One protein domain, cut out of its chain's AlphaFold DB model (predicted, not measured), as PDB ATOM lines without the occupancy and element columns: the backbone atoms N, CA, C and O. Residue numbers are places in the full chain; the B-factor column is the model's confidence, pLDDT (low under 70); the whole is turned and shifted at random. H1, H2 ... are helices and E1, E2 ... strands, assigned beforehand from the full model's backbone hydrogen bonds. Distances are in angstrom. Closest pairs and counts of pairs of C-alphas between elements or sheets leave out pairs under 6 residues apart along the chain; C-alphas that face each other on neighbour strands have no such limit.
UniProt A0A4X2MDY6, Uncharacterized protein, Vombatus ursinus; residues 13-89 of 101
ATOM      1  N   PHE A  13     304.973 317.281 392.839       94.88
ATOM      2  CA  PHE A  13     304.887 317.453 391.397       94.88
ATOM      3  C   PHE A  13     305.161 318.899 390.996       94.88
ATOM      4  O   PHE A  13     305.021 319.832 391.787       94.88
ATOM      5  N   ARG A  14     305.553 319.068 389.740       96.75
ATOM      6  CA  ARG A  14     305.750 320.343 389.070       96.75
ATOM      7  C   ARG A  14     305.084 320.269 387.705       96.75
ATOM      8  O   ARG A  14     305.189 319.249 387.028       96.75
ATOM      9  N   ALA A  15     304.406 321.343 387.326       95.75
ATOM     10  CA  ALA A  15     303.853 321.512 385.994       95.75
ATOM     11  C   ALA A  15     304.302 322.866 385.443       95.75
ATOM     12  O   ALA A  15     304.077 323.897 386.076       95.75
ATOM     13  N   ASP A  16     304.924 322.852 384.273       96.31
ATOM     14  CA  ASP A  16     305.370 324.042 383.556       96.31
ATOM     15  C   ASP A  16     304.609 324.120 382.235       96.31
ATOM     16  O   ASP A  16     304.575 323.150 381.483       96.31
ATOM     17  N   ILE A  17     303.995 325.267 381.944       95.19
ATOM     18  CA  ILE A  17     303.283 325.505 380.684       95.19
ATOM     19  C   ILE A  17     304.092 326.518 379.877       95.19
ATOM     20  O   ILE A  17     304.345 327.629 380.344       95.19
ATOM     21  N   GLY A  18     304.489 326.136 378.665       94.69
ATOM     22  CA  GLY A  18     305.223 326.970 377.721       94.69
ATOM     23  C   GLY A  18     304.499 327.019 376.381       94.69
ATOM     24  O   GLY A  18     304.587 326.091 375.582       94.69
ATOM     25  N   GLY A  19     303.783 328.112 376.114       93.31
ATOM     26  CA  GLY A  19     303.016 328.259 374.875       93.31
ATOM     27  C   GLY A  19     301.941 327.177 374.737       93.31
ATOM     28  O   GLY A  19     300.992 327.153 375.518       93.31
ATOM     29  N   ASN A  20     302.099 326.300 373.742       91.19
ATOM     30  CA  ASN A  20     301.169 325.202 373.451       91.19
ATOM     31  C   ASN A  20     301.594 323.856 374.059       91.19
ATOM     32  O   ASN A  20     300.935 322.846 373.821       91.19
ATOM     33  N   GLU A  21     302.681 323.830 374.822       92.19
ATOM     34  CA  GLU A  21     303.202 322.626 375.457       92.19
ATOM     35  C   GLU A  21     303.158 322.767 376.974       92.19
ATOM     36  O   GLU A  21     303.229 323.866 377.532       92.19
ATOM     37  N   TRP A  22     303.048 321.634 377.654       92.50
ATOM     38  CA  TRP A  22     303.232 321.569 379.092       92.50
ATOM     39  C   TRP A  22     304.121 320.380 379.439       92.50
ATOM     40  O   TRP A  22     304.070 319.337 378.786       92.50
ATOM     41  N   ASN A  23     304.938 320.544 380.470       95.19
ATOM     42  CA  ASN A  23     305.741 319.482 381.048       95.19
ATOM     43  C   ASN A  23     305.269 319.226 382.477       95.19
ATOM     44  O   ASN A  23     305.152 320.161 383.269       95.19
ATOM     45  N   GLY A  24     304.986 317.966 382.795       93.94
ATOM     46  CA  GLY A  24     304.698 317.515 384.150       93.94
ATOM     47  C   GLY A  24     305.818 316.621 384.655       93.94
ATOM     48  O   GLY A  24     306.177 315.650 383.996       93.94
ATOM     49  N   THR A  25     306.332 316.915 385.844       94.75
ATOM     50  CA  THR A  25     307.294 316.068 386.555       94.75
ATOM     51  C   THR A  25     306.731 315.727 387.928       94.75
ATOM     52  O   THR A  25     306.225 316.606 388.622       94.75
ATOM     53  N   THR A  26     306.821 314.470 388.358       93.62
ATOM     54  CA  THR A  26     306.414 314.052 389.706       93.62
ATOM     55  C   THR A  26     307.408 313.064 390.299       93.62
ATOM     56  O   THR A  26     308.070 312.330 389.570       93.62
ATOM     57  N   LEU A  27     307.514 313.063 391.627       91.44
ATOM     58  CA  LEU A  27     308.262 312.074 392.392       91.44
ATOM     59  C   LEU A  27     307.266 311.163 393.108       91.44
ATOM     60  O   LEU A  27     306.561 311.611 394.014       91.44
ATOM     61  N   LEU A  28     307.226 309.891 392.705       88.06
ATOM     62  CA  LEU A  28     306.422 308.855 393.350       88.06
ATOM     63  C   LEU A  28     307.270 308.150 394.423       88.06
ATOM     64  O   LEU A  28     308.260 307.505 394.073       88.06
ATOM     65  N   PRO A  29     306.924 308.255 395.720       88.94
ATOM     66  CA  PRO A  29     307.645 307.544 396.771       88.94
ATOM     67  C   PRO A  29     307.503 306.028 396.627       88.94
ATOM     68  O   PRO A  29     306.393 305.507 396.530       88.94
ATOM     69  N   TRP A  30     308.621 305.301 396.698       85.25
ATOM     70  CA  TRP A  30     308.622 303.839 396.576       85.25
ATOM     71  C   TRP A  30     307.773 303.136 397.630       85.25
ATOM     72  O   TRP A  30     307.107 302.147 397.348       85.25
ATOM     73  N   GLU A  31     307.741 303.700 398.834       85.50
ATOM     74  CA  GLU A  31     306.951 303.194 399.952       85.50
ATOM     75  C   GLU A  31     305.434 303.210 399.709       85.50
ATOM     76  O   GLU A  31     304.695 302.621 400.499       85.50
ATOM     77  N   TYR A  32     304.957 303.872 398.648       88.56
ATOM     78  CA  TYR A  32     303.538 303.895 398.285       88.56
ATOM     79  C   TYR A  32     303.114 302.711 397.423       88.56
ATOM     80  O   TYR A  32     301.921 302.411 397.352       88.56
ATOM     81  N   PHE A  33     304.059 302.038 396.771       87.12
ATOM     82  CA  PHE A  33     303.754 300.905 395.913       87.12
ATOM     83  C   PHE A  33     303.542 299.635 396.748       87.12
ATOM     84  O   PHE A  33     304.351 299.364 397.642       87.12
ATOM     85  N   PRO A  34     302.484 298.843 396.483       88.44
ATOM     86  CA  PRO A  34     302.370 297.505 397.053       88.44
ATOM     87  C   PRO A  34     303.550 296.619 396.629       88.44
ATOM     88  O   PRO A  34     304.161 296.864 395.582       88.44
ATOM     89  N   PRO A  35     303.898 295.593 397.421       86.88
ATOM     90  CA  PRO A  35     304.912 294.627 397.020       86.88
ATOM     91  C   PRO A  35     304.468 293.865 395.764       86.88
ATOM     92  O   PRO A  35     303.299 293.505 395.628       86.88
ATOM     93  N   GLY A  36     305.415 293.589 394.865       86.94
ATOM     94  CA  GLY A  36     305.191 292.677 393.738       86.94
ATOM     95  C   GLY A  36     304.348 293.244 392.594       86.94
ATOM     96  O   GLY A  36     303.624 292.497 391.945       86.94
ATOM     97  N   ILE A  37     304.427 294.551 392.335       89.56
ATOM     98  CA  ILE A  37     303.863 295.123 391.105       89.56
ATOM     99  C   ILE A  37     304.592 294.530 389.907       89.56
ATOM    100  O   ILE A  37     305.804 294.677 389.786       89.56
ATOM    101  N   ASP A  38     303.831 293.914 389.012       92.88
ATOM    102  CA  ASP A  38     304.353 293.199 387.850       92.88
ATOM    103  C   ASP A  38     303.745 293.682 386.527       92.88
ATOM    104  O   ASP A  38     304.054 293.142 385.461       92.88
ATOM    105  N   LYS A  39     302.852 294.682 386.571       95.94
ATOM    106  CA  LYS A  39     302.148 295.215 385.403       95.94
ATOM    107  C   LYS A  39     301.889 296.712 385.504       95.94
ATOM    108  O   LYS A  39     301.611 297.232 386.583       95.94
ATOM    109  N   MET A  40     301.893 297.397 384.361       95.44
ATOM    110  CA  MET A  40     301.543 298.817 384.282       95.44
ATOM    111  C   MET A  40     300.772 299.189 383.011       95.44
ATOM    112  O   MET A  40     300.757 298.461 382.016       95.44
ATOM    113  N   ASN A  41     300.179 300.381 383.045       97.19
ATOM    114  CA  ASN A  41     299.724 301.130 381.881       97.19
ATOM    115  C   ASN A  41     299.859 302.633 382.177       97.19
ATOM    116  O   ASN A  41     299.946 303.029 383.339       97.19
ATOM    117  N   LEU A  42     299.876 303.462 381.137       95.69
ATOM    118  CA  LEU A  42     299.931 304.920 381.247       95.69
ATOM    119  C   LEU A  42     298.830 305.520 380.385       95.69
ATOM    120  O   LEU A  42     298.562 305.006 379.302       95.69
ATOM    121  N   TYR A  43     298.226 306.612 380.848       96.69
ATOM    122  CA  TYR A  43     297.106 307.256 380.169       96.69
ATOM    123  C   TYR A  43     297.358 308.747 379.982       96.69
ATOM    124  O   TYR A  43     297.906 309.401 380.869       96.69
ATOM    125  N   ALA A  44     296.888 309.287 378.861       94.88
ATOM    126  CA  ALA A  44     296.810 310.724 378.633       94.88
ATOM    127  C   ALA A  44     295.380 311.110 378.243       94.88
ATOM    128  O   ALA A  44     294.706 310.406 377.490       94.88
ATOM    129  N   ILE A  45     294.901 312.225 378.797       94.81
ATOM    130  CA  ILE A  45     293.565 312.758 378.527       94.81
ATOM    131  C   ILE A  45     293.715 314.233 378.191       94.81
ATOM    132  O   ILE A  45     294.165 315.021 379.023       94.81
ATOM    133  N   HIS A  46     293.316 314.620 376.985       92.31
ATOM    134  CA  HIS A  46     293.395 316.008 376.526       92.31
ATOM    135  C   HIS A  46     292.196 316.386 375.657       92.31
ATOM    136  O   HIS A  46     291.357 315.552 375.327       92.31
ATOM    137  N   GLY A  47     292.042 317.678 375.367       93.06
ATOM    138  CA  GLY A  47     290.841 318.217 374.725       93.06
ATOM    139  C   GLY A  47     289.624 318.314 375.661       93.06
ATOM    140  O   GLY A  47     289.676 318.036 376.864       93.06
ATOM    141  N   SER A  48     288.489 318.760 375.117       92.69
ATOM    142  CA  SER A  48     287.280 319.055 375.899       92.69
ATOM    143  C   SER A  48     285.986 318.700 375.163       92.69
ATOM    144  O   SER A  48     285.915 318.744 373.932       92.69
ATOM    145  N   GLY A  49     284.952 318.338 375.934       92.31
ATOM    146  CA  GLY A  49     283.649 317.918 375.408       92.31
ATOM    147  C   GLY A  49     283.782 316.776 374.399       92.31
ATOM    148  O   GLY A  49     284.514 315.817 374.631       92.31
ATOM    149  N   ASN A  50     283.136 316.934 373.244       90.81
ATOM    150  CA  ASN A  50     283.171 315.964 372.142       90.81
ATOM    151  C   ASN A  50     284.541 315.861 371.444       90.81
ATOM    152  O   ASN A  50     284.724 314.990 370.604       90.81
ATOM    153  N   ARG A  51     285.495 316.749 371.763       94.31
ATOM    154  CA  ARG A  51     286.875 316.714 371.249       94.31
ATOM    155  C   ARG A  51     287.866 316.148 372.266       94.31
ATOM    156  O   ARG A  51     289.066 316.325 372.093       94.31
ATOM    157  N   ARG A  52     287.390 315.556 373.366       95.38
ATOM    158  CA  ARG A  52     288.271 314.910 374.340       95.38
ATOM    159  C   ARG A  52     288.846 313.627 373.751       95.38
ATOM    160  O   ARG A  52     288.102 312.790 373.252       95.38
ATOM    161  N   ILE A  53     290.158 313.494 373.847       94.50
ATOM    162  CA  ILE A  53     290.935 312.359 373.368       94.50
ATOM    163  C   ILE A  53     291.453 311.600 374.590       94.50
ATOM    164  O   ILE A  53     291.846 312.204 375.592       94.50
ATOM    165  N   TYR A  54     291.407 310.274 374.498       95.06
ATOM    166  CA  TYR A  54     291.890 309.349 375.511       95.06
ATOM    167  C   TYR A  54     292.952 308.464 374.878       95.06
ATOM    168  O   TYR A  54     292.674 307.763 373.907       95.06
ATOM    169  N   GLU A  55     294.153 308.495 375.433       95.88
ATOM    170  CA  GLU A  55     295.293 307.724 374.955       95.88
ATOM    171  C   GLU A  55     295.770 306.789 376.059       95.88
ATOM    172  O   GLU A  55     295.639 307.083 377.251       95.88
ATOM    173  N   ALA A  56     296.324 305.655 375.647       97.31
ATOM    174  CA  ALA A  56     296.934 304.681 376.532       97.31
ATOM    175  C   ALA A  56     298.245 304.197 375.914       97.31
ATOM    176  O   ALA A  56     298.311 304.007 374.699       97.31
ATOM    177  N   LEU A  57     299.259 303.945 376.743       97.50
ATOM    178  CA  LEU A  57     300.487 303.282 376.297       97.50
ATOM    179  C   LEU A  57     300.173 301.878 375.758       97.50
ATOM    180  O   LEU A  57     300.701 301.471 374.725       97.50
ATOM    181  N   TYR A  58     299.273 301.166 376.439       97.75
ATOM    182  CA  TYR A  58     298.748 299.877 376.006       97.75
ATOM    183  C   TYR A  58     297.227 299.987 375.827       97.75
ATOM    184  O   TYR A  58     296.480 299.833 376.801       97.75
ATOM    185  N   PRO A  59     296.753 300.329 374.614       95.81
ATOM    186  CA  PRO A  59     295.333 300.487 374.345       95.81
ATOM    187  C   PRO A  59     294.621 299.139 374.241       95.81
ATOM    188  O   PRO A  59     295.223 298.101 373.959       95.81
ATOM    189  N   ILE A  60     293.309 299.186 374.444       95.19
ATOM    190  CA  ILE A  60     292.416 298.053 374.203       95.19
ATOM    191  C   ILE A  60     292.291 297.844 372.683       95.19
ATOM    192  O   ILE A  60     292.252 298.846 371.957       95.19
ATOM    193  N   PRO A  61     292.232 296.601 372.174       95.38
ATOM    194  CA  PRO A  61     292.020 296.356 370.751       95.38
ATOM    195  C   PRO A  61     290.728 297.011 370.265       95.38
ATOM    196  O   PRO A  61     289.726 297.045 370.984       95.38
ATOM    197  N   HIS A  62     290.756 297.564 369.054       92.50
ATOM    198  CA  HIS A  62     289.650 298.369 368.535       92.50
ATOM    199  C   HIS A  62     288.367 297.540 368.376       92.50
ATOM    200  O   HIS A  62     287.267 298.015 368.643       92.50
ATOM    201  N   GLU A  63     288.522 296.278 367.998       95.94
ATOM    202  CA  GLU A  63     287.474 295.275 367.871       95.94
ATOM    203  C   GLU A  63     286.796 294.914 369.205       95.94
ATOM    204  O   GLU A  63     285.663 294.438 369.205       95.94
ATOM    205  N   GLU A  64     287.450 295.174 370.342       95.12
ATOM    206  CA  GLU A  64     286.903 294.946 371.687       95.12
ATOM    207  C   GLU A  64     286.178 296.185 372.248       95.12
ATOM    208  O   GLU A  64     285.758 296.198 373.409       95.12
ATOM    209  N   ILE A  65     286.024 297.244 371.445       93.56
ATOM    210  CA  ILE A  65     285.299 298.460 371.821       93.56
ATOM    211  C   ILE A  65     283.836 298.326 371.399       93.56
ATOM    212  O   ILE A  65     283.500 298.417 370.218       93.56
ATOM    213  N   ALA A  66     282.938 298.155 372.370       94.44
ATOM    214  CA  ALA A  66     281.507 298.123 372.085       94.44
ATOM    215  C   ALA A  66     280.991 299.495 371.608       94.44
ATOM    216  O   ALA A  66     281.483 300.554 372.008       94.44
ATOM    217  N   THR A  67     279.947 299.497 370.774       94.88
ATOM    218  CA  THR A  67     279.292 300.742 370.345       94.88
ATOM    219  C   THR A  67     278.787 301.526 371.555       94.88
ATOM    220  O   THR A  67     278.039 301.005 372.378       94.88
ATOM    221  N   GLY A  68     279.191 302.794 371.657       91.94
ATOM    222  CA  GLY A  68     278.833 303.658 372.784       91.94
ATOM    223  C   GLY A  68     279.636 303.404 374.065       91.94
ATOM    224  O   GLY A  68     279.352 304.033 375.082       91.94
ATOM    225  N   GLN A  69     280.642 302.523 374.036       92.81
ATOM    226  CA  GLN A  69     281.527 302.304 375.175       92.81
ATOM    227  C   GLN A  69     282.350 303.563 375.472       92.81
ATOM    228  O   GLN A  69     283.077 304.076 374.620       92.81
ATOM    229  N   GLY A  70     282.243 304.052 376.708       91.50
ATOM    230  CA  GLY A  70     283.096 305.116 377.229       91.50
ATOM    231  C   GLY A  70     284.495 304.617 377.622       91.50
ATOM    232  O   GLY A  70     284.741 303.410 377.678       91.50
ATOM    233  N   PRO A  71     285.427 305.530 377.939       93.00
ATOM    234  CA  PRO A  71     286.757 305.158 378.410       93.00
ATOM    235  C   PRO A  71     286.677 304.405 379.748       93.00
ATOM    236  O   PRO A  71     285.996 304.839 380.677       93.00
ATOM    237  N   ASN A  72     287.413 303.298 379.865       94.19
ATOM    238  CA  ASN A  72     287.573 302.554 381.114       94.19
ATOM    239  C   ASN A  72     289.057 302.235 381.357       94.19
ATOM    240  O   ASN A  72     289.613 301.325 380.744       94.19
ATOM    241  N   PHE A  73     289.680 302.974 382.276       94.88
ATOM    242  CA  PHE A  73     291.099 302.837 382.633       94.88
ATOM    243  C   PHE A  73     291.392 301.674 383.595       94.88
ATOM    244  O   PHE A  73     292.544 301.426 383.926       94.88
ATOM    245  N   HIS A  74     290.364 300.950 384.045       94.06
ATOM    246  CA  HIS A  74     290.490 299.857 385.015       94.06
ATOM    247  C   HIS A  74     290.399 298.469 384.356       94.06
ATOM    248  O   HIS A  74     290.136 297.477 385.032       94.06
ATOM    249  N   ARG A  75     290.611 298.381 383.035       95.19
ATOM    250  CA  ARG A  75     290.726 297.106 382.309       95.19
ATOM    251  C   ARG A  75     292.127 296.518 382.474       95.19
ATOM    252  O   ARG A  75     292.995 296.675 381.612       95.19
ATOM    253  N   LEU A  76     292.346 295.903 383.637       95.50
ATOM    254  CA  LEU A  76     293.639 295.372 384.082       95.50
ATOM    255  C   LEU A  76     294.215 294.304 383.141       95.50
ATOM    256  O   LEU A  76     295.428 294.121 383.089       95.50
ATOM    257  N   GLU A  77     293.372 293.624 382.365       96.12
ATOM    258  CA  GLU A  77     293.774 292.616 381.380       96.12
ATOM    259  C   GLU A  77     294.694 293.160 380.272       96.12
ATOM    260  O   GLU A  77     295.432 292.385 379.665       96.12
ATOM    261  N   TYR A  78     294.709 294.477 380.038       97.25
ATOM    262  CA  TYR A  78     295.596 295.094 379.043       97.25
ATOM    263  C   TYR A  78     296.842 295.740 379.619       97.25
ATOM    264  O   TYR A  78     297.679 296.230 378.857       97.25
ATOM    265  N   PHE A  79     296.988 295.745 380.941       97.69
ATOM    266  CA  PHE A  79     298.232 296.177 381.549       97.69
ATOM    267  C   PHE A  79     299.320 295.189 381.125       97.69
ATOM    268  O   PHE A  79     299.116 293.969 381.135       97.69
ATOM    269  N   LYS A  80     300.467 295.711 380.698       97.44
ATOM    270  CA  LYS A  80     301.578 294.877 380.230       97.44
ATOM    271  C   LYS A  80     302.569 294.628 381.354       97.44
ATOM    272  O   LYS A  80     302.592 295.426 382.292       97.44
ATOM    273  N   PRO A  81     303.366 293.545 381.252       97.12
ATOM    274  CA  PRO A  81     304.430 293.271 382.202       97.12
ATOM    275  C   PRO A  81     305.287 294.507 382.445       97.12
ATOM    276  O   PRO A  81     305.613 295.234 381.505       97.12
ATOM    277  N   PHE A  82     305.615 294.731 383.705       94.00
ATOM    278  CA  PHE A  82     306.428 295.835 384.165       94.00
ATOM    279  C   PHE A  82     307.278 295.374 385.334       94.00
ATOM    280  O   PHE A  82     306.776 294.724 386.244       94.00
ATOM    281  N   ASP A  83     308.546 295.754 385.312       90.94
ATOM    282  CA  ASP A  83     309.448 295.581 386.438       90.94
ATOM    283  C   ASP A  83     310.125 296.923 386.718       90.94
ATOM    284  O   ASP A  83     310.645 297.581 385.813       90.94
ATOM    285  N   LEU A  84     310.129 297.332 387.984       88.62
ATOM    286  CA  LEU A  84     310.800 298.551 388.426       88.62
ATOM    287  C   LEU A  84     312.311 298.493 388.189       88.62
ATOM    288  O   LEU A  84     312.927 299.528 387.929       88.62
ATOM    289  N   LYS A  85     312.903 297.297 388.171       91.56
ATOM    290  CA  LYS A  85     314.310 297.100 387.811       91.56
ATOM    291  C   LYS A  85     314.622 297.528 386.380       91.56
ATOM    292  O   LYS A  85     315.735 297.973 386.125       91.56
ATOM    293  N   TRP A  86     313.650 297.515 385.460       91.50
ATOM    294  CA  TRP A  86     313.858 298.036 384.100       91.50
ATOM    295  C   TRP A  86     314.176 299.534 384.080       91.50
ATOM    296  O   TRP A  86     314.774 300.022 383.123       91.50
ATOM    297  N   VAL A  87     313.773 300.265 385.121       88.19
ATOM    298  CA  VAL A  87     314.034 301.701 385.280       88.19
ATOM    299  C   VAL A  87     315.194 301.947 386.248       88.19
ATOM    300  O   VAL A  87     315.993 302.852 386.029       88.19
ATOM    301  N   MET A  88     315.289 301.146 387.311       89.19
ATOM    302  CA  MET A  88     316.185 301.397 388.445       89.19
ATOM    303  C   MET A  88     317.505 300.615 388.397       89.19
ATOM    304  O   MET A  88     318.434 300.959 389.126       89.19
ATOM    305  N   GLY A  89     317.596 299.595 387.542       93.31
ATOM    306  CA  GLY A  89     318.713 298.656 387.469       93.31
ATOM    307  C   GLY A  89     318.471 297.367 388.258       93.31
ATOM    308  O   GLY A  89     317.648 297.314 389.173       93.31
TER     309      GLY A  89
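This is residues 13 to 89 of the 101 residues of an uncharacterized protein of Vombatus ursinus (UniProt A0A4X2MDY6). What is the shape? With little regular structure, this is a loose, flat model of two separate strand hairpins, E1 with E2 and E3 with E4, joined by loops, with the tiny helix H1 near one end. How large is it? The printed part has 77 residues, 25 of them in E1, E2, E3, E4 and H1, mostly strand; both sheets are antiparallel. The radius of gyration of the C-alphas is 15.8 A, the spans 41 by 37 by 18 A.

Which strands pair? E1, residues 13 to 18, and E2, residues 21 to 27, form an antiparallel hairpin at 168 degrees, with N 14 and O 25 2.8 A apart. E3, residues 43 to 46, and E4, residues 53 to 56, form another at 166 degrees, with N 44 and O 55 3.0 A apart. And H1? H1, residues 85 to 88, is too short for an O i to N i+4 pair.

Where does E1 begin? C-alpha 13 is at (304.887, 317.453, 391.397). How long is E2? It spans 20.6 A.

Which links are long? E2 to E3 and E4 to H1. Any cut? The printed part has no cut, and no printed residue is under 70.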